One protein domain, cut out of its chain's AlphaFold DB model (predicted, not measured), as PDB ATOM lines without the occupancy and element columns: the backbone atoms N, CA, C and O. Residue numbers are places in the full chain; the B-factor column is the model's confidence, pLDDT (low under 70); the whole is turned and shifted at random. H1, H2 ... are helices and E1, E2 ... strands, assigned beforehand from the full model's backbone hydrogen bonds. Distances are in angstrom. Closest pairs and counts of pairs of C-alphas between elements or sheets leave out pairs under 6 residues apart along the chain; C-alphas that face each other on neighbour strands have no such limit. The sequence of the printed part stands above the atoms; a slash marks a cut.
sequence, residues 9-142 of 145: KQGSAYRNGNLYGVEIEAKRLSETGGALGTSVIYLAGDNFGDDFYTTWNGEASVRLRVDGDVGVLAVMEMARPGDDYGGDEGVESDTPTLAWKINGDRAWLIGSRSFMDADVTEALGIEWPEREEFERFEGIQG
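AT A GLANCE: This is residues 9 to 142 of the 145 residues of an uncharacterized protein of Bradymonadaceae bacterium TMQ3 (UniProt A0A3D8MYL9). One strongly twisted sheet of seven strands curls round a single long helix, H1, which lies in the hollow of one face; the very short helix H3 and the stretch around it cover part of the opposite face. A long loop, residues 80 to 96, reaches out beyond the sheet between E4 and E5, with C-alphas up to 23 A from the mean of all C-alphas, while the hairpin of E1 and E2 makes one edge of the sheet. The printed part has 134 residues, with three named helices and seven named strands in the order E1 E2 H1 H2 E3 E4 E5 E6 H3 E7. The sheet runs E1 E2 E6 E5 E4 E3 E7, antiparallel throughout, and the class is mixed, helices and strands. The whole is compact, with a radius of gyration of the C-alphas of 14.0 A and spans of 42 by 33 by 23 A.

IN THESE COORDINATES: Find C-alpha 9 at (93.773, 150.611, 166.755), where E1, residues 9 to 15, begins; E2 follows at residues 18 to 25, 21.7 A long. H1 takes residues 33 to 48; go from C-alpha 33 at (94.735, 126.747, 166.291) for 22.5 A to C-alpha 48. H2, residues 50 to 53, comes next. E3, residues 59 to 67, is 24.7 A long, and E4, residues 70 to 79, is 27.1 A long and bends by 55 degrees at residue 76. Past the loop look for E5 at residues 97 to 103, 20.5 A, and E6 at residues 106 to 112, 20.4 A. H3 is residues 119 to 122, and E7, residues 135 to 141, ends at C-alpha 141, (100.032, 131.869, 176.721).

HOW THE PARTS SIT: Start at edge strand E1, which forms a hairpin with E2; look at N 13 and O 21, 2.8 A apart. On E2's other side is E6, with N 22 and O 109 at 2.9 A. E3 E4 E5 E6 form a meander, each strand the antiparallel neighbour of the one before: check N 110 and O 99, 2.8 A, for E6 and E5; N 73 and O 98, 2.8 A, for E5 and E4; and N 63 and O 74, 2.8 A, for E4 and E3. The other edge strand, E7, stands beside E3 at 136 degrees between directions, with N 60 and O 140 at 2.7 A. H1 is on the sheet, and its closest C-alphas to E7 are those of Thr 38 and Gln 141, 5.5 A apart; to E2, those of Phe 48 and Leu 19, 6.5 A. H3 is on the opposite face, at a height over the sheet of 7.4 A, and only just over E5, on which 3 of its 4 C-alphas fall; the C-alphas of Ala 99 and Thr 121 are 5.9 A apart. H2 is close to H1 but not clearly touching, the closest C-alphas being those of Gly 45 and Tyr 53, 6.2 A, and it is only just not on the sheet, with 4 pairs of C-alphas within 10 A. In H1 every O i to N i+4 pair is within hydrogen-bond range; H2 and H3 are too short for such a pair.

THE WHOLE: The two C-alphas farthest apart are those of Gly 82 and Gly 104, 43.3 A. The printed part has no cut. Look for the long links from E4 to E5, 17 residues, and from H3 to E7, 12 residues. The mean pLDDT of the printed part is 79.8; the model's confidence is under 70 at residues 26 to 30, 54 to 55, 57 and 78 to 94.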
ATOM      1  N   LYS A   9      95.123 150.273 166.290       82.94
ATOM      2  CA  LYS A   9      93.773 150.611 166.755       82.94
ATOM      3  C   LYS A   9      93.174 151.737 165.912       82.94
ATOM      4  O   LYS A   9      93.771 152.802 165.780       82.94
ATOM      5  N   GLN A  10      91.986 151.501 165.370       86.75
ATOM      6  CA  GLN A  10      91.231 152.451 164.546       86.75
ATOM      7  C   GLN A  10      90.020 153.015 165.291       86.75
ATOM      8  O   GLN A  10      89.629 154.158 165.062       86.75
ATOM      9  N   GLY A  11      89.441 152.224 166.199       86.31
ATOM     10  CA  GLY A  11      88.174 152.547 166.843       86.31
ATOM     11  C   GLY A  11      87.976 151.850 168.187       86.31
ATOM     12  O   GLY A  11      88.777 151.025 168.631       86.31
ATOM     13  N   SER A  12      86.908 152.227 168.885       91.38
ATOM     14  CA  SER A  12      86.515 151.657 170.178       91.38
ATOM     15  C   SER A  12      85.002 151.657 170.326       91.38
ATOM     16  O   SER A  12      84.343 152.614 169.920       91.38
ATOM     17  N   ALA A  13      84.471 150.611 170.947       86.00
ATOM     18  CA  ALA A  13      83.068 150.465 171.296       86.00
ATOM     19  C   ALA A  13      82.918 150.332 172.817       86.00
ATOM     20  O   ALA A  13      83.664 149.596 173.467       86.00
ATOM     21  N   TYR A  14      81.938 151.043 173.376       84.75
ATOM     22  CA  TYR A  14      81.683 151.094 174.815       84.75
ATOM     23  C   TYR A  14      80.257 150.643 175.136       84.75
ATOM     24  O   TYR A  14      79.311 151.036 174.451       84.75
ATOM     25  N   ARG A  15      80.096 149.860 176.204       79.19
ATOM     26  CA  ARG A  15      78.803 149.410 176.734       79.19
ATOM     27  C   ARG A  15      78.775 149.713 178.226       79.19
ATOM     28  O   ARG A  15      79.687 149.343 178.956       79.19
ATOM     29  N   ASN A  16      77.751 150.440 178.672       81.38
ATOM     30  CA  ASN A  16      77.618 150.900 180.063       81.38
ATOM     31  C   ASN A  16      78.859 151.651 180.597       81.38
ATOM     32  O   ASN A  16      79.173 151.574 181.778       81.38
ATOM     33  N   GLY A  17      79.568 152.373 179.721       78.19
ATOM     34  CA  GLY A  17      80.785 153.115 180.067       78.19
ATOM     35  C   GLY A  17      82.080 152.295 180.041       78.19
ATOM     36  O   GLY A  17      83.149 152.888 180.128       78.19
ATOM     37  N   ASN A  18      82.005 150.976 179.843       78.31
ATOM     38  CA  ASN A  18      83.170 150.096 179.772       78.31
ATOM     39  C   ASN A  18      83.539 149.799 178.319       78.31
ATOM     40  O   ASN A  18      82.658 149.577 177.482       78.31
ATOM     41  N   LEU A  19      84.838 149.801 178.017       79.31
ATOM     42  CA  LEU A  19      85.349 149.358 176.724       79.31
ATOM     43  C   LEU A  19      85.057 147.860 176.575       79.31
ATOM     44  O   LEU A  19      85.431 147.076 177.440       79.31
ATOM     45  N   TYR A  20      84.375 147.478 175.497       85.81
ATOM     46  CA  TYR A  20      84.030 146.074 175.222       85.81
ATOM     47  C   TYR A  20      84.367 145.648 173.790       85.81
ATOM     48  O   TYR A  20      84.265 144.476 173.447       85.81
ATOM     49  N   GLY A  21      84.772 146.594 172.937       90.25
ATOM     50  CA  GLY A  21      85.143 146.304 171.564       90.25
ATOM     51  C   GLY A  21      86.174 147.272 171.014       90.25
ATOM     52  O   GLY A  21      86.204 148.449 171.382       90.25
ATOM     53  N   VAL A  22      87.005 146.785 170.106       91.56
ATOM     54  CA  VAL A  22      87.976 147.592 169.368       91.56
ATOM     55  C   VAL A  22      87.941 147.251 167.891       91.56
ATOM     56  O   VAL A  22      87.732 146.105 167.497       91.56
ATOM     57  N   GLU A  23      88.164 148.276 167.079       91.62
ATOM     58  CA  GLU A  23      88.421 148.118 165.654       91.62
ATOM     59  C   GLU A  23      89.919 148.241 165.421       91.62
ATOM     60  O   GLU A  23      90.553 149.182 165.914       91.62
ATOM     61  N   ILE A  24      90.472 147.314 164.654       86.88
ATOM     62  CA  ILE A  24      91.892 147.256 164.326       86.88
ATOM     63  C   ILE A  24      92.081 147.064 162.826       86.88
ATOM     64  O   ILE A  24      91.228 146.517 162.124       86.88
ATOM     65  N   GLU A  25      93.227 147.509 162.326       83.88
ATOM     66  CA  GLU A  25      93.711 147.031 161.035       83.88
ATOM     67  C   GLU A  25      94.055 145.540 161.144       83.88
ATOM     68  O   GLU A  25      94.799 145.137 162.039       83.88
ATOM     69  N   ALA A  26      93.497 144.732 160.246       69.44
ATOM     70  CA  ALA A  26      93.719 143.299 160.188       69.44
ATOM     71  C   ALA A  26      94.388 142.936 158.866       69.44
ATOM     72  O   ALA A  26      93.827 143.108 157.783       69.44
ATOM     73  N   LYS A  27      95.592 142.375 158.962       66.00
ATOM     74  CA  LYS A  27      96.183 141.616 157.860       66.00
ATOM     75  C   LYS A  27      95.661 140.177 157.980       66.00
ATOM     76  O   LYS A  27      95.398 139.707 159.082       66.00
ATOM     77  N   ARG A  28      95.427 139.510 156.844       62.88
ATOM     78  CA  ARG A  28      94.824 138.160 156.772       62.88
ATOM     79  C   ARG A  28      95.367 137.191 157.830       62.88
ATOM     80  O   ARG A  28      96.570 137.164 158.073       62.88
ATOM     81  N   LEU A  29      94.476 136.326 158.326       63.53
ATOM     82  CA  LEU A  29      94.792 135.169 159.167       63.53
ATOM     83  C   LEU A  29      95.934 134.343 158.559       63.53
ATOM     84  O   LEU A  29      95.794 133.755 157.487       63.53
ATOM     85  N   SER A  30      97.062 134.309 159.252       66.75
ATOM     86  CA  SER A  30      98.230 133.489 158.916       66.75
ATOM     87  C   SER A  30      98.497 132.401 159.956       66.75
ATOM     88  O   SER A  30      99.179 131.425 159.652       66.75
ATOM     89  N   GLU A  31      97.949 132.560 161.162       75.75
ATOM     90  CA  GLU A  31      98.029 131.608 162.265       75.75
ATOM     91  C   GLU A  31      96.723 130.832 162.406       75.75
ATOM     92  O   GLU A  31      95.640 131.327 162.090       75.75
ATOM     93  N   THR A  32      96.831 129.606 162.904       82.50
ATOM     94  CA  THR A  32      95.697 128.721 163.164       82.50
ATOM     95  C   THR A  32      95.857 128.045 164.522       82.50
ATOM     96  O   THR A  32      96.946 128.024 165.102       82.50
ATOM     97  N   GLY A  33      94.756 127.498 165.039       88.19
ATOM     98  CA  GLY A  33      94.735 126.747 166.291       88.19
ATOM     99  C   GLY A  33      95.286 127.529 167.486       88.19
ATOM    100  O   GLY A  33      95.051 128.729 167.614       88.19
ATOM    101  N   GLY A  34      96.041 126.862 168.359       88.25
ATOM    102  CA  GLY A  34      96.550 127.470 169.590       88.25
ATOM    103  C   GLY A  34      97.394 128.736 169.386       88.25
ATOM    104  O   GLY A  34      97.256 129.677 170.157       88.25
ATOM    105  N   ALA A  35      98.191 128.823 168.314       87.75
ATOM    106  CA  ALA A  35      98.973 130.030 168.018       87.75
ATOM    107  C   ALA A  35      98.073 131.254 167.776       87.75
ATOM    108  O   ALA A  35      98.315 132.327 168.325       87.75
ATOM    109  N   LEU A  36      96.982 131.067 167.026       87.69
ATOM    110  CA  LEU A  36      95.965 132.102 166.847       87.69
ATOM    111  C   LEU A  36      95.306 132.470 168.182       87.69
ATOM    112  O   LEU A  36      95.070 133.648 168.443       87.69
ATOM    113  N   GLY A  37      95.037 131.471 169.025       89.00
ATOM    114  CA  GLY A  37      94.496 131.685 170.363       89.00
ATOM    115  C   GLY A  37      95.363 132.631 171.193       89.00
ATOM    116  O   GLY A  37      94.866 133.647 171.671       89.00
ATOM    117  N   THR A  38      96.665 132.352 171.273       87.62
ATOM    118  CA  THR A  38      97.643 133.224 171.937       87.62
ATOM    119  C   THR A  38      97.613 134.641 171.362       87.62
ATOM    120  O   THR A  38      97.441 135.607 172.103       87.62
ATOM    121  N   SER A  39      97.705 134.795 170.038       86.38
ATOM    122  CA  SER A  39      97.729 136.115 169.392       86.38
ATOM    123  C   SER A  39      96.485 136.960 169.690       86.38
ATOM    124  O   SER A  39      96.598 138.163 169.923       86.38
ATOM    125  N   VAL A  40      95.298 136.345 169.717       88.25
ATOM    126  CA  VAL A  40      94.039 137.033 170.048       88.25
ATOM    127  C   VAL A  40      94.025 137.502 171.506       88.25
ATOM    128  O   VAL A  40      93.578 138.616 171.776       88.25
ATOM    129  N   ILE A  41      94.535 136.689 172.433       86.19
ATOM    130  CA  ILE A  41      94.630 137.048 173.854       86.19
ATOM    131  C   ILE A  41      95.536 138.266 174.052       86.19
ATOM    132  O   ILE A  41      95.120 139.234 174.688       86.19
ATOM    133  N   TYR A  42      96.734 138.257 173.462       83.50
ATOM    134  CA  TYR A  42      97.669 139.381 173.565       83.50
ATOM    135  C   TYR A  42      97.085 140.673 172.994       83.50
ATOM    136  O   TYR A  42      97.118 141.717 173.644       83.50
ATOM    137  N   LEU A  43      96.484 140.587 171.804       84.25
ATOM    138  CA  LEU A  43      95.822 141.720 171.166       84.25
ATOM    139  C   LEU A  43      94.733 142.317 172.061       84.25
ATOM    140  O   LEU A  43      94.613 143.537 172.187       84.25
ATOM    141  N   ALA A  44      93.896 141.463 172.635       86.00
ATOM    142  CA  ALA A  44      92.824 141.907 173.496       86.00
ATOM    143  C   ALA A  44      93.382 142.568 174.765       86.00
ATOM    144  O   ALA A  44      92.885 143.622 175.164       86.00
ATOM    145  N   GLY A  45      94.433 141.989 175.348       83.31
ATOM    146  CA  GLY A  45      95.185 142.536 176.472       83.31
ATOM    147  C   GLY A  45      95.641 143.969 176.256       83.31
ATOM    148  O   GLY A  45      95.260 144.874 177.000       83.31
ATOM    149  N   ASP A  46      96.347 144.205 175.154       84.25
ATOM    150  CA  ASP A  46      96.864 145.528 174.797       84.25
ATOM    151  C   ASP A  46      95.760 146.579 174.565       84.25
ATOM    152  O   ASP A  46      96.012 147.787 174.614       84.25
ATOM    153  N   ASN A  47      94.528 146.144 174.283       85.25
ATOM    154  CA  ASN A  47      93.418 147.024 173.921       85.25
ATOM    155  C   ASN A  47      92.427 147.290 175.046       85.25
ATOM    156  O   ASN A  47      91.970 148.430 175.186       85.25
ATOM    157  N   PHE A  48      92.034 146.243 175.766       83.94
ATOM    158  CA  PHE A  48      91.065 146.315 176.855       83.94
ATOM    159  C   PHE A  48      91.729 146.694 178.182       83.94
ATOM    160  O   PHE A  48      91.058 147.252 179.049       83.94
ATOM    161  N   GLY A  49      93.048 146.510 178.281       75.00
ATOM    162  CA  GLY A  49      93.869 146.940 179.404       75.00
ATOM    163  C   GLY A  49      93.851 145.972 180.582       75.00
ATOM    164  O   GLY A  49      93.185 144.933 180.557       75.00
ATOM    165  N   ASP A  50      94.587 146.366 181.626       70.81
ATOM    166  CA  ASP A  50      94.888 145.515 182.780       70.81
ATOM    167  C   ASP A  50      93.633 144.937 183.417       70.81
ATOM    168  O   ASP A  50      93.602 143.752 183.707       70.81
ATOM    169  N   ASP A  51      92.561 145.712 183.554       71.19
ATOM    170  CA  ASP A  51      91.337 145.301 184.254       71.19
ATOM    171  C   ASP A  51      90.524 144.199 183.548       71.19
ATOM    172  O   ASP A  51      89.689 143.536 184.178       71.19
ATOM    173  N   PHE A  52      90.720 144.008 182.240       75.38
ATOM    174  CA  PHE A  52      90.031 142.955 181.490       75.38
ATOM    175  C   PHE A  52      90.708 141.593 181.700       75.38
ATOM    176  O   PHE A  52      90.028 140.571 181.758       75.38
ATOM    177  N   TYR A  53      92.035 141.600 181.854       70.88
ATOM    178  CA  TYR A  53      92.887 140.410 181.860       70.88
ATOM    179  C   TYR A  53      93.804 140.312 183.068       70.88
ATOM    180  O   TYR A  53      94.729 139.507 183.054       70.88
ATOM    181  N   THR A  54      93.556 141.078 184.135       61.84
ATOM    182  CA  THR A  54      94.441 141.155 185.317       61.84
ATOM    183  C   THR A  54      94.717 139.779 185.909       61.84
ATOM    184  O   THR A  54      95.642 139.597 186.701       61.84
ATOM    185  N   THR A  55      93.881 138.798 185.557       54.56
ATOM    186  CA  THR A  55      93.992 137.438 186.021       54.56
ATOM    187  C   THR A  55      94.812 136.485 185.129       54.56
ATOM    188  O   THR A  55      95.091 135.364 185.538       54.56
ATOM    189  N   TRP A  56      95.290 136.885 183.956       71.00
ATOM    190  CA  TRP A  56      95.796 135.963 182.925       71.00
ATOM    191  C   TRP A  56      97.324 135.826 182.849       71.00
ATOM    192  O   TRP A  56      97.896 135.783 181.765       71.00
ATOM    193  N   ASN A  57      97.987 135.682 183.994       66.00
ATOM    194  CA  ASN A  57      99.437 135.466 184.052       66.00
ATOM    195  C   ASN A  57      99.727 133.950 184.053       66.00
ATOM    196  O   ASN A  57      99.541 133.301 185.089       66.00
ATOM    197  N   GLY A  58     100.124 133.370 182.914       73.12
ATOM    198  CA  GLY A  58     100.475 131.945 182.787       73.12
ATOM    199  C   GLY A  58      99.954 131.266 181.517       73.12
ATOM    200  O   GLY A  58      99.638 131.922 180.529       73.12
ATOM    201  N   GLU A  59      99.864 129.935 181.540       79.56
ATOM    202  CA  GLU A  59      99.252 129.149 180.462       79.56
ATOM    203  C   GLU A  59      97.742 128.983 180.692       79.56
ATOM    204  O   GLU A  59      97.266 129.017 181.822       79.56
ATOM    205  N   ALA A  60      96.969 128.768 179.634       78.88
ATOM    206  CA  ALA A  60      95.528 128.577 179.689       78.88
ATOM    207  C   ALA A  60      95.076 127.401 178.818       78.88
ATOM    208  O   ALA A  60      95.684 127.074 177.793       78.88
ATOM    209  N   SER A  61      93.958 126.799 179.210       83.44
ATOM    210  CA  SER A  61      93.161 125.947 178.331       83.44
ATOM    211  C   SER A  61      92.063 126.788 177.699       83.44
ATOM    212  O   SER A  61      91.307 127.467 178.396       83.44
ATOM    213  N   VAL A  62      91.934 126.729 176.377       87.31
ATOM    214  CA  VAL A  62      90.939 127.507 175.627       87.31
ATOM    215  C   VAL A  62      90.140 126.614 174.690       87.31
ATOM    216  O   VAL A  62      90.568 125.527 174.290       87.31
ATOM    217  N   ARG A  63      88.967 127.106 174.316       90.88
ATOM    218  CA  ARG A  63      88.168 126.616 173.203       90.88
ATOM    219  C   ARG A  63      88.160 127.662 172.108       90.88
ATOM    220  O   ARG A  63      87.812 128.813 172.353       90.88
ATOM    221  N   LEU A  64      88.531 127.248 170.909       93.50
ATOM    222  CA  LEU A  64      88.650 128.116 169.752       93.50
ATOM    223  C   LEU A  64      87.829 127.545 168.599       93.50
ATOM    224  O   LEU A  64      87.941 126.366 168.267       93.50
ATOM    225  N   ARG A  65      87.028 128.404 167.975       94.12
ATOM    226  CA  ARG A  65      86.314 128.121 166.734       94.12
ATOM    227  C   ARG A  65      86.624 129.216 165.727       94.12
ATOM    228  O   ARG A  65      86.485 130.396 166.040       94.12
ATOM    229  N   VAL A  66      87.004 128.823 164.514       92.44
ATOM    230  CA  VAL A  66      87.270 129.738 163.394       92.44
ATOM    231  C   VAL A  66      86.504 129.257 162.170       92.44
ATOM    232  O   VAL A  66      86.597 128.087 161.811       92.44
ATOM    233  N   ASP A  67      85.780 130.167 161.526       90.44
ATOM    234  CA  ASP A  67      85.101 129.929 160.254       90.44
ATOM    235  C   ASP A  67      85.390 131.098 159.302       90.44
ATOM    236  O   ASP A  67      84.820 132.183 159.410       90.44
ATOM    237  N   GLY A  68      86.352 130.901 158.399       87.81
ATOM    238  CA  GLY A  68      86.805 131.941 157.478       87.81
ATOM    239  C   GLY A  68      87.268 133.205 158.208       87.81
ATOM    240  O   GLY A  68      88.277 133.192 158.906       87.81
ATOM    241  N   ASP A  69      86.525 134.294 158.024       89.88
ATOM    242  CA  ASP A  69      86.829 135.622 158.564       89.88
ATOM    243  C   ASP A  69      86.217 135.876 159.958       89.88
ATOM    244  O   ASP A  69      86.347 136.979 160.496       89.88
ATOM    245  N   VAL A  70      85.546 134.886 160.557       92.19
ATOM    246  CA  VAL A  70      84.966 134.984 161.904       92.19
ATOM    247  C   VAL A  70      85.604 133.991 162.867       92.19
ATOM    248  O   VAL A  70      86.000 132.890 162.483       92.19
ATOM    249  N   GLY A  71      85.664 134.351 164.147       93.06
ATOM    250  CA  GLY A  71      86.089 133.410 165.175       93.06
ATOM    251  C   GLY A  71      85.631 133.773 166.577       93.06
ATOM    252  O   GLY A  71      85.244 134.908 166.855       93.06
ATOM    253  N   VAL A  72      85.644 132.758 167.436       95.06
ATOM    254  CA  VAL A  72      85.267 132.829 168.848       95.06
ATOM    255  C   VAL A  72      86.309 132.073 169.659       95.06
ATOM    256  O   VAL A  72      86.638 130.925 169.353       95.06
ATOM    257  N   LEU A  73      86.804 132.715 170.709       93.19
ATOM    258  CA  LEU A  73      87.720 132.152 171.683       93.19
ATOM    259  C   LEU A  73      87.082 132.265 173.064       93.19
ATOM    260  O   LEU A  73      86.804 133.360 173.542       93.19
ATOM    261  N   ALA A  74      86.866 131.123 173.704       88.12
ATOM    262  CA  ALA A  74      86.393 131.035 175.075       88.12
ATOM    263  C   ALA A  74      87.504 130.436 175.937       88.12
ATOM    264  O   ALA A  74      87.963 129.319 175.681       88.12
ATOM    265  N   VAL A  75      87.953 131.160 176.956       81.75
ATOM    266  CA  VAL A  75      88.968 130.630 177.872       81.75
ATOM    267  C   VAL A  75      88.292 129.758 178.915       81.75
ATOM    268  O   VAL A  75      87.288 130.138 179.506       81.75
ATOM    269  N   MET A  76      88.797 128.541 179.080       73.44
ATOM    270  CA  MET A  76      88.187 127.524 179.930       73.44
ATOM    271  C   MET A  76      88.811 127.522 181.323       73.44
ATOM    272  O   MET A  76      88.094 127.423 182.308       73.44
ATOM    273  N   GLU A  77      90.140 127.587 181.385       70.25
ATOM    274  CA  GLU A  77      90.914 127.407 182.613       70.25
ATOM    275  C   GLU A  77      92.246 128.148 182.493       70.25
ATOM    276  O   GLU A  77      92.829 128.195 181.407       70.25
ATOM    277  N   MET A  78      92.738 128.694 183.603       66.62
ATOM    278  CA  MET A  78      94.058 129.316 183.700       66.62
ATOM    279  C   MET A  78      94.958 128.472 184.602       66.62
ATOM    280  O   MET A  78      94.607 128.190 185.743       66.62
ATOM    281  N   ALA A  79      96.144 128.113 184.127       53.59
ATOM    282  CA  ALA A  79      97.169 127.423 184.897       53.59
ATOM    283  C   ALA A  79      97.950 128.430 185.757       53.59
ATOM    284  O   ALA A  79      99.090 128.791 185.465       53.59
ATOM    285  N   ARG A  80      97.331 128.910 186.836       52.75
ATOM    286  CA  ARG A  80      98.021 129.693 187.869       52.75
ATOM    287  C   ARG A  80      98.603 128.772 188.945       52.75
ATOM    288  O   ARG A  80      97.915 127.860 189.401       52.75
ATOM    289  N   PRO A  81      99.816 129.032 189.462       42.69
ATOM    290  CA  PRO A  81     100.280 128.386 190.684       42.69
ATOM    291  C   PRO A  81      99.465 128.879 191.895       42.69
ATOM    292  O   PRO A  81      99.696 129.980 192.391       42.69
ATOM    293  N   GLY A  82      98.537 128.056 192.393       48.78
ATOM    294  CA  GLY A  82      97.840 128.283 193.669       48.78
ATOM    295  C   GLY A  82      96.409 128.830 193.601       48.78
ATOM    296  O   GLY A  82      95.839 129.058 194.665       48.78
ATOM    297  N   ASP A  83      95.823 128.987 192.410       45.97
ATOM    298  CA  ASP A  83      94.383 129.241 192.244       45.97
ATOM    299  C   ASP A  83      93.694 127.957 191.755       45.97
ATOM    300  O   ASP A  83      93.741 127.623 190.575       45.97
ATOM    301  N   ASP A  84      93.049 127.232 192.671       43.16
ATOM    302  CA  ASP A  84      92.116 126.150 192.334       43.16
ATOM    303  C   ASP A  84      90.752 126.761 191.972       43.16
ATOM    304  O   ASP A  84      89.875 126.855 192.826       43.16
ATOM    305  N   TYR A  85      90.555 127.184 190.720       51.50
ATOM    306  CA  TYR A  85      89.233 127.528 190.174       51.50
ATOM    307  C   TYR A  85      89.232 127.349 188.641       51.50
ATOM    308  O   TYR A  85      89.981 128.021 187.947       51.50
ATOM    309  N   GLY A  86      88.425 126.486 188.020       38.19
ATOM    310  CA  GLY A  86      87.415 125.584 188.554       38.19
ATOM    311  C   GLY A  86      87.087 124.464 187.561       38.19
ATOM    312  O   GLY A  86      86.972 124.682 186.356       38.19
ATOM    313  N   GLY A  87      86.919 123.257 188.099       37.22
ATOM    314  CA  GLY A  87      86.332 122.113 187.397       37.22
ATOM    315  C   GLY A  87      84.910 121.766 187.852       37.22
ATOM    316  O   GLY A  87      84.275 120.940 187.205       37.22
ATOM    317  N   ASP A  88      84.397 122.393 188.920       40.41
ATOM    318  CA  ASP A  88      83.126 122.021 189.552       40.41
ATOM    319  C   ASP A  88      82.085 123.151 189.528       40.41
ATOM    320  O   ASP A  88      82.401 124.342 189.568       40.41
ATOM    321  N   GLU A  89      80.818 122.740 189.444       40.75
ATOM    322  CA  GLU A  89      79.632 123.593 189.368       40.75
ATOM    323  C   GLU A  89      79.635 124.719 190.421       40.75
ATOM    324  O   GLU A  89      79.729 124.472 191.622       40.75
ATOM    325  N   GLY A  90      79.436 125.964 189.971       40.78
ATOM    326  CA  GLY A  90      79.077 127.089 190.844       40.78
ATOM    327  C   GLY A  90      80.175 128.111 191.143       40.78
ATOM    328  O   GLY A  90      79.922 129.030 191.919       40.78
ATOM    329  N   VAL A  91      81.352 128.006 190.524       46.59
ATOM    330  CA  VAL A  91      82.356 129.079 190.549       46.59
ATOM    331  C   VAL A  91      82.227 129.895 189.267       46.59
ATOM    332  O   VAL A  91      82.398 129.362 188.170       46.59
ATOM    333  N   GLU A  92      81.916 131.185 189.401       45.38
ATOM    334  CA  GLU A  92      82.050 132.140 188.300       45.38
ATOM    335  C   GLU A  92      83.527 132.219 187.919       45.38
ATOM    336  O   GLU A  92      84.353 132.790 188.627       45.38
ATOM    337  N   SER A  93      83.864 131.562 186.817       54.00
ATOM    338  CA  SER A  93      85.184 131.638 186.223       54.00
ATOM    339  C   SER A  93      85.363 133.039 185.633       54.00
ATOM    340  O   SER A  93      84.609 133.422 184.737       54.00
ATOM    341  N   ASP A  94      86.355 133.798 186.113       57.06
ATOM    342  CA  ASP A  94      86.860 135.051 185.513       57.06
ATOM    343  C   ASP A  94      87.578 134.742 184.171       57.06
ATOM    344  O   ASP A  94      88.720 135.136 183.920       57.06
ATOM    345  N   THR A  95      86.937 133.955 183.304       74.00
ATOM    346  CA  THR A  95      87.474 133.548 182.010       74.00
ATOM    347  C   THR A  95      86.686 134.205 180.879       74.00
ATOM    348  O   THR A  95      85.557 133.811 180.584       74.00
ATOM    349  N   PRO A  96      87.252 135.232 180.227       82.50
ATOM    350  CA  PRO A  96      86.564 135.951 179.177       82.50
ATOM    351  C   PRO A  96      86.299 135.131 177.917       82.50
ATOM    352  O   PRO A  96      86.947 134.129 177.590       82.50
ATOM    353  N   THR A  97      85.343 135.671 177.175       89.75
ATOM    354  CA  THR A  97      85.018 135.298 175.807       89.75
ATOM    355  C   THR A  97      85.434 136.425 174.880       89.75
ATOM    356  O   THR A  97      85.152 137.596 175.143       89.75
ATOM    357  N   LEU A  98      86.065 136.062 173.771       92.94
ATOM    358  CA  LEU A  98      86.428 136.959 172.688       92.94
ATOM    359  C   LEU A  98      85.780 136.484 171.397       92.94
ATOM    360  O   LEU A  98      85.747 135.288 171.112       92.94
ATOM    361  N   ALA A  99      85.309 137.422 170.589       94.94
ATOM    362  CA  ALA A  99      84.857 137.152 169.235       94.94
ATOM    363  C   ALA A  99      85.420 138.197 168.279       94.94
ATOM    364  O   ALA A  99      85.584 139.364 168.645       94.94
ATOM    365  N   TRP A 100      85.702 137.788 167.047       93.56
ATOM    366  CA  TRP A 100      86.152 138.709 166.012       93.56
ATOM    367  C   TRP A 100      85.514 138.446 164.658       93.56
ATOM    368  O   TRP A 100      85.063 137.342 164.345       93.56
ATOM    369  N   LYS A 101      85.509 139.503 163.845       92.94
ATOM    370  CA  LYS A 101      85.071 139.494 162.450       92.94
ATOM    371  C   LYS A 101      85.990 140.353 161.602       92.94
ATOM    372  O   LYS A 101      86.169 141.533 161.909       92.94
ATOM    373  N   ILE A 102      86.513 139.785 160.523       89.12
ATOM    374  CA  ILE A 102      87.334 140.474 159.528       89.12
ATOM    375  C   ILE A 102      86.437 140.923 158.369       89.12
ATOM    376  O   ILE A 102      85.624 140.159 157.859       89.12
ATOM    377  N   ASN A 103      86.589 142.177 157.949       88.31
ATOM    378  CA  ASN A 103      85.930 142.760 156.787       88.31
ATOM    379  C   ASN A 103      86.980 143.511 155.953       88.31
ATOM    380  O   ASN A 103      87.271 144.680 156.207       88.31
ATOM    381  N   GLY A 104      87.556 142.842 154.952       86.25
ATOM    382  CA  GLY A 104      88.622 143.423 154.133       86.25
ATOM    383  C   GLY A 104      89.940 143.532 154.903       86.25
ATOM    384  O   GLY A 104      90.523 142.515 155.260       86.25
ATOM    385  N   ASP A 105      90.412 144.758 155.125       85.12
ATOM    386  CA  ASP A 105      91.633 145.097 155.874       85.12
ATOM    387  C   ASP A 105      91.352 145.521 157.328       85.12
ATOM    388  O   ASP A 105      92.245 145.985 158.040       85.12
ATOM    389  N   ARG A 106      90.101 145.387 157.786       86.81
ATOM    390  CA  ARG A 106      89.668 145.724 159.147       86.81
ATOM    391  C   ARG A 106      89.192 144.488 159.890       86.81
ATOM    392  O   ARG A 106      88.576 143.610 159.292       86.81
ATOM    393  N   ALA A 107      89.396 144.464 161.201       89.19
ATOM    394  CA  ALA A 107      88.713 143.538 162.091       89.19
ATOM    395  C   ALA A 107      88.094 144.265 163.279       89.19
ATOM    396  O   ALA A 107      88.653 145.228 163.803       89.19
ATOM    397  N   TRP A 108      86.951 143.752 163.717       93.19
ATOM    398  CA  TRP A 108      86.394 144.062 165.024       93.19
ATOM    399  C   TRP A 108      86.691 142.916 165.973       93.19
ATOM    400  O   TRP A 108      86.434 141.765 165.624       93.19
ATOM    401  N   LEU A 109      87.203 143.245 167.154       93.44
ATOM    402  CA  LEU A 109      87.369 142.337 168.281       93.44
ATOM    403  C   LEU A 109      86.448 142.808 169.405       93.44
ATOM    404  O   LEU A 109      86.551 143.953 169.847       93.44
ATOM    405  N   ILE A 110      85.560 141.930 169.856       94.00
ATOM    406  CA  ILE A 110      84.652 142.151 170.981       94.00
ATOM    407  C   ILE A 110      85.036 141.191 172.101       94.00
ATOM    408  O   ILE A 110      85.316 140.020 171.843       94.00
ATOM    409  N   GLY A 111      85.046 141.686 173.333       91.56
ATOM    410  CA  GLY A 111      85.362 140.901 174.517       91.56
ATOM    411  C   GLY A 111      84.347 141.101 175.633       91.56
ATOM    412  O   GLY A 111      83.807 142.190 175.822       91.56
ATOM    413  N   SER A 112      84.127 140.042 176.403       86.81
ATOM    414  CA  SER A 112      83.402 140.065 177.669       86.81
ATOM    415  C   SER A 112      84.166 139.270 178.710       86.81
ATOM    416  O   SER A 112      84.768 138.256 178.372       86.81
ATOM    417  N   ARG A 113      84.098 139.695 179.973       81.75
ATOM    418  CA  ARG A 113      84.674 138.980 181.123       81.75
ATOM    419  C   ARG A 113      83.907 137.715 181.507       81.75
ATOM    420  O   ARG A 113      84.367 136.968 182.361       81.75
ATOM    421  N   SER A 114      82.759 137.473 180.883       79.69
ATOM    422  CA  SER A 114      81.933 136.304 181.146       79.69
ATOM    423  C   SER A 114      82.251 135.165 180.179       79.69
ATOM    424  O   SER A 114      82.374 135.352 178.961       79.69
ATOM    425  N   PHE A 115      82.366 133.961 180.734       79.75
ATOM    426  CA  PHE A 115      82.577 132.740 179.970       79.75
ATOM    427  C   PHE A 115      81.351 132.407 179.114       79.75
ATOM    428  O   PHE A 115      80.227 132.364 179.610       79.75
ATOM    429  N   MET A 116      81.586 132.132 177.832       80.62
ATOM    430  CA  MET A 116      80.561 131.851 176.824       80.62
ATOM    431  C   MET A 116      79.461 132.924 176.721       80.62
ATOM    432  O   MET A 116      78.284 132.603 176.561       80.62
ATOM    433  N   ASP A 117      79.840 134.201 176.810       85.88
ATOM    434  CA  ASP A 117      78.903 135.322 176.693       85.88
ATOM    435  C   ASP A 117      78.426 135.517 175.245       85.88
ATOM    436  O   ASP A 117      79.162 136.030 174.403       85.88
ATOM    437  N   ALA A 118      77.181 135.137 174.956       87.25
ATOM    438  CA  ALA A 118      76.598 135.248 173.618       87.25
ATOM    439  C   ALA A 118      76.525 136.693 173.090       87.25
ATOM    440  O   ALA A 118      76.527 136.903 171.873       87.25
ATOM    441  N   ASP A 119      76.544 137.696 173.974       89.25
ATOM    442  CA  ASP A 119      76.481 139.098 173.571       89.25
ATOM    443  C   ASP A 119      77.704 139.507 172.730       89.25
ATOM    444  O   ASP A 119      77.609 140.436 171.918       89.25
ATOM    445  N   VAL A 120      78.852 138.823 172.875       91.25
ATOM    446  CA  VAL A 120      80.049 139.155 172.083       91.25
ATOM    447  C   VAL A 120      79.909 138.753 170.614       91.25
ATOM    448  O   VAL A 120      80.391 139.481 169.743       91.25
ATOM    449  N   THR A 121      79.228 137.641 170.304       92.50
ATOM    450  CA  THR A 121      78.979 137.242 168.906       92.50
ATOM    451  C   THR A 121      77.789 137.989 168.325       92.50
ATOM    452  O   THR A 121      77.834 138.371 167.152       92.50
ATOM    453  N   GLU A 122      76.764 138.277 169.138       93.12
ATOM    454  CA  GLU A 122      75.622 139.098 168.726       93.12
ATOM    455  C   GLU A 122      76.085 140.485 168.261       93.12
ATOM    456  O   GLU A 122      75.676 140.946 167.192       93.12
ATOM    457  N   ALA A 123      77.018 141.112 168.987       91.94
ATOM    458  CA  ALA A 123      77.587 142.411 168.628       91.94
ATOM    459  C   ALA A 123      78.250 142.439 167.234       91.94
ATOM    460  O   ALA A 123      78.348 143.501 166.617       91.94
ATOM    461  N   LEU A 124      78.690 141.283 166.727       92.62
ATOM    462  CA  LEU A 124      79.324 141.126 165.414       92.62
ATOM    463  C   LEU A 124      78.376 140.555 164.344       92.62
ATOM    464  O   LEU A 124      78.761 140.435 163.170       92.62
ATOM    465  N   GLY A 125      77.148 140.196 164.731       93.50
ATOM    466  CA  GLY A 125      76.204 139.463 163.890       93.50
ATOM    467  C   GLY A 125      76.741 138.093 163.474       93.50
ATOM    468  O   GLY A 125      76.606 137.716 162.309       93.50
ATOM    469  N   ILE A 126      77.427 137.401 164.387       92.56
ATOM    470  CA  ILE A 126      77.931 136.035 164.207       92.56
ATOM    471  C   ILE A 126      77.021 135.090 164.996       92.56
ATOM    472  O   ILE A 126      76.640 135.387 166.128       92.56
ATOM    473  N   GLU A 127      76.677 133.949 164.400       91.94
ATOM    474  CA  GLU A 127      75.973 132.879 165.106       91.94
ATOM    475  C   GLU A 127      76.877 132.261 166.177       91.94
ATOM    476  O   GLU A 127      78.053 131.982 165.927       91.94
ATOM    477  N   TRP A 128      76.334 132.075 167.381       91.06
ATOM    478  CA  TRP A 128      77.082 131.459 168.468       91.06
ATOM    479  C   TRP A 128      77.390 129.992 168.122       91.06
ATOM    480  O   TRP A 128      76.444 129.249 167.860       91.06
ATOM    481  N   PRO A 129      78.664 129.554 168.129       88.50
ATOM    482  CA  PRO A 129      78.998 128.193 167.727       88.50
ATOM    483  C   PRO A 129      78.457 127.144 168.701       88.50
ATOM    484  O   PRO A 129      78.439 127.347 169.922       88.50
ATOM    485  N   GLU A 130      78.075 125.986 168.169       87.00
ATOM    486  CA  GLU A 130      77.748 124.814 168.972       87.00
ATOM    487  C   GLU A 130      78.993 124.314 169.723       87.00
ATOM    488  O   GLU A 130      80.142 124.553 169.343       87.00
ATOM    489  N   ARG A 131      78.785 123.609 170.841       80.50
ATOM    490  CA  ARG A 131      79.886 123.214 171.736       80.50
ATOM    491  C   ARG A 131      80.890 122.286 171.042       80.50
ATOM    492  O   ARG A 131      82.078 122.342 171.355       80.50
ATOM    493  N   GLU A 132      80.409 121.433 170.152       84.25
ATOM    494  CA  GLU A 132      81.174 120.489 169.336       84.25
ATOM    495  C   GLU A 132      82.012 121.140 168.229       84.25
ATOM    496  O   GLU A 132      82.960 120.513 167.760       84.25
ATOM    497  N   GLU A 133      81.709 122.379 167.831       89.81
ATOM    498  CA  GLU A 133      82.487 123.107 166.819       89.81
ATOM    499  C   GLU A 133      83.795 123.678 167.376       89.81
ATOM    500  O   GLU A 133      84.680 124.075 166.617       89.81
ATOM    501  N   PHE A 134      83.918 123.753 168.702       89.94
ATOM    502  CA  PHE A 134      85.120 124.254 169.342       89.94
ATOM    503  C   PHE A 134      86.214 123.192 169.393       89.94
ATOM    504  O   PHE A 134      86.046 122.117 169.975       89.94
ATOM    505  N   GLU A 135      87.391 123.559 168.902       93.12
ATOM    506  CA  GLU A 135      88.613 122.816 169.162       93.12
ATOM    507  C   GLU A 135      89.213 123.255 170.504       93.12
ATOM    508  O   GLU A 135      89.189 124.437 170.865       93.12
ATOM    509  N   ARG A 136      89.727 122.293 171.277       91.25
ATOM    510  CA  ARG A 136      90.363 122.543 172.575       91.25
ATOM    511  C   ARG A 136      91.872 122.639 172.401       91.25
ATOM    512  O   ARG A 136      92.481 121.730 171.843       91.25
ATOM    513  N   PHE A 137      92.460 123.680 172.977       89.94
ATOM    514  CA  PHE A 137      93.905 123.848 173.075       89.94
ATOM    515  C   PHE A 137      94.316 124.043 174.531       89.94
ATOM    516  O   PHE A 137      93.583 124.648 175.310       89.94
ATOM    517  N   GLU A 138      95.488 123.529 174.881       87.62
ATOM    518  CA  GLU A 138      96.113 123.654 176.200       87.62
ATOM    519  C   GLU A 138      97.468 124.351 176.036       87.62
ATOM    520  O   GLU A 138      98.035 124.336 174.939       87.62
ATOM    521  N   GLY A 139      97.986 124.964 177.101       83.25
ATOM    522  CA  GLY A 139      99.277 125.660 177.056       83.25
ATOM    523  C   GLY A 139      99.241 126.997 176.306       83.25
ATOM    524  O   GLY A 139     100.254 127.434 175.768       83.25
ATOM    525  N   ILE A 140      98.069 127.631 176.201       86.06
ATOM    526  CA  ILE A 140      97.928 128.929 175.534       86.06
ATOM    527  C   ILE A 140      98.484 130.018 176.435       86.06
ATOM    528  O   ILE A 140      98.028 130.167 177.561       86.06
ATOM    529  N   GLN A 141      99.435 130.797 175.936       82.38
ATOM    530  CA  GLN A 141     100.032 131.869 176.721       82.38
ATOM    531  C   GLN A 141      99.002 132.983 176.975       82.38
ATOM    532  O   GLN A 141      98.393 133.503 176.035       82.38
ATOM    533  N   GLY A 142      98.807 133.318 178.250       74.88
ATOM    534  CA  GLY A 142      97.984 134.427 178.721       74.88
ATOM    535  C   GLY A 142      98.617 135.800 178.469       74.88
ATOM    536  O   GLY A 142      99.645 135.920 177.802       74.88
TER     537      GLY A 142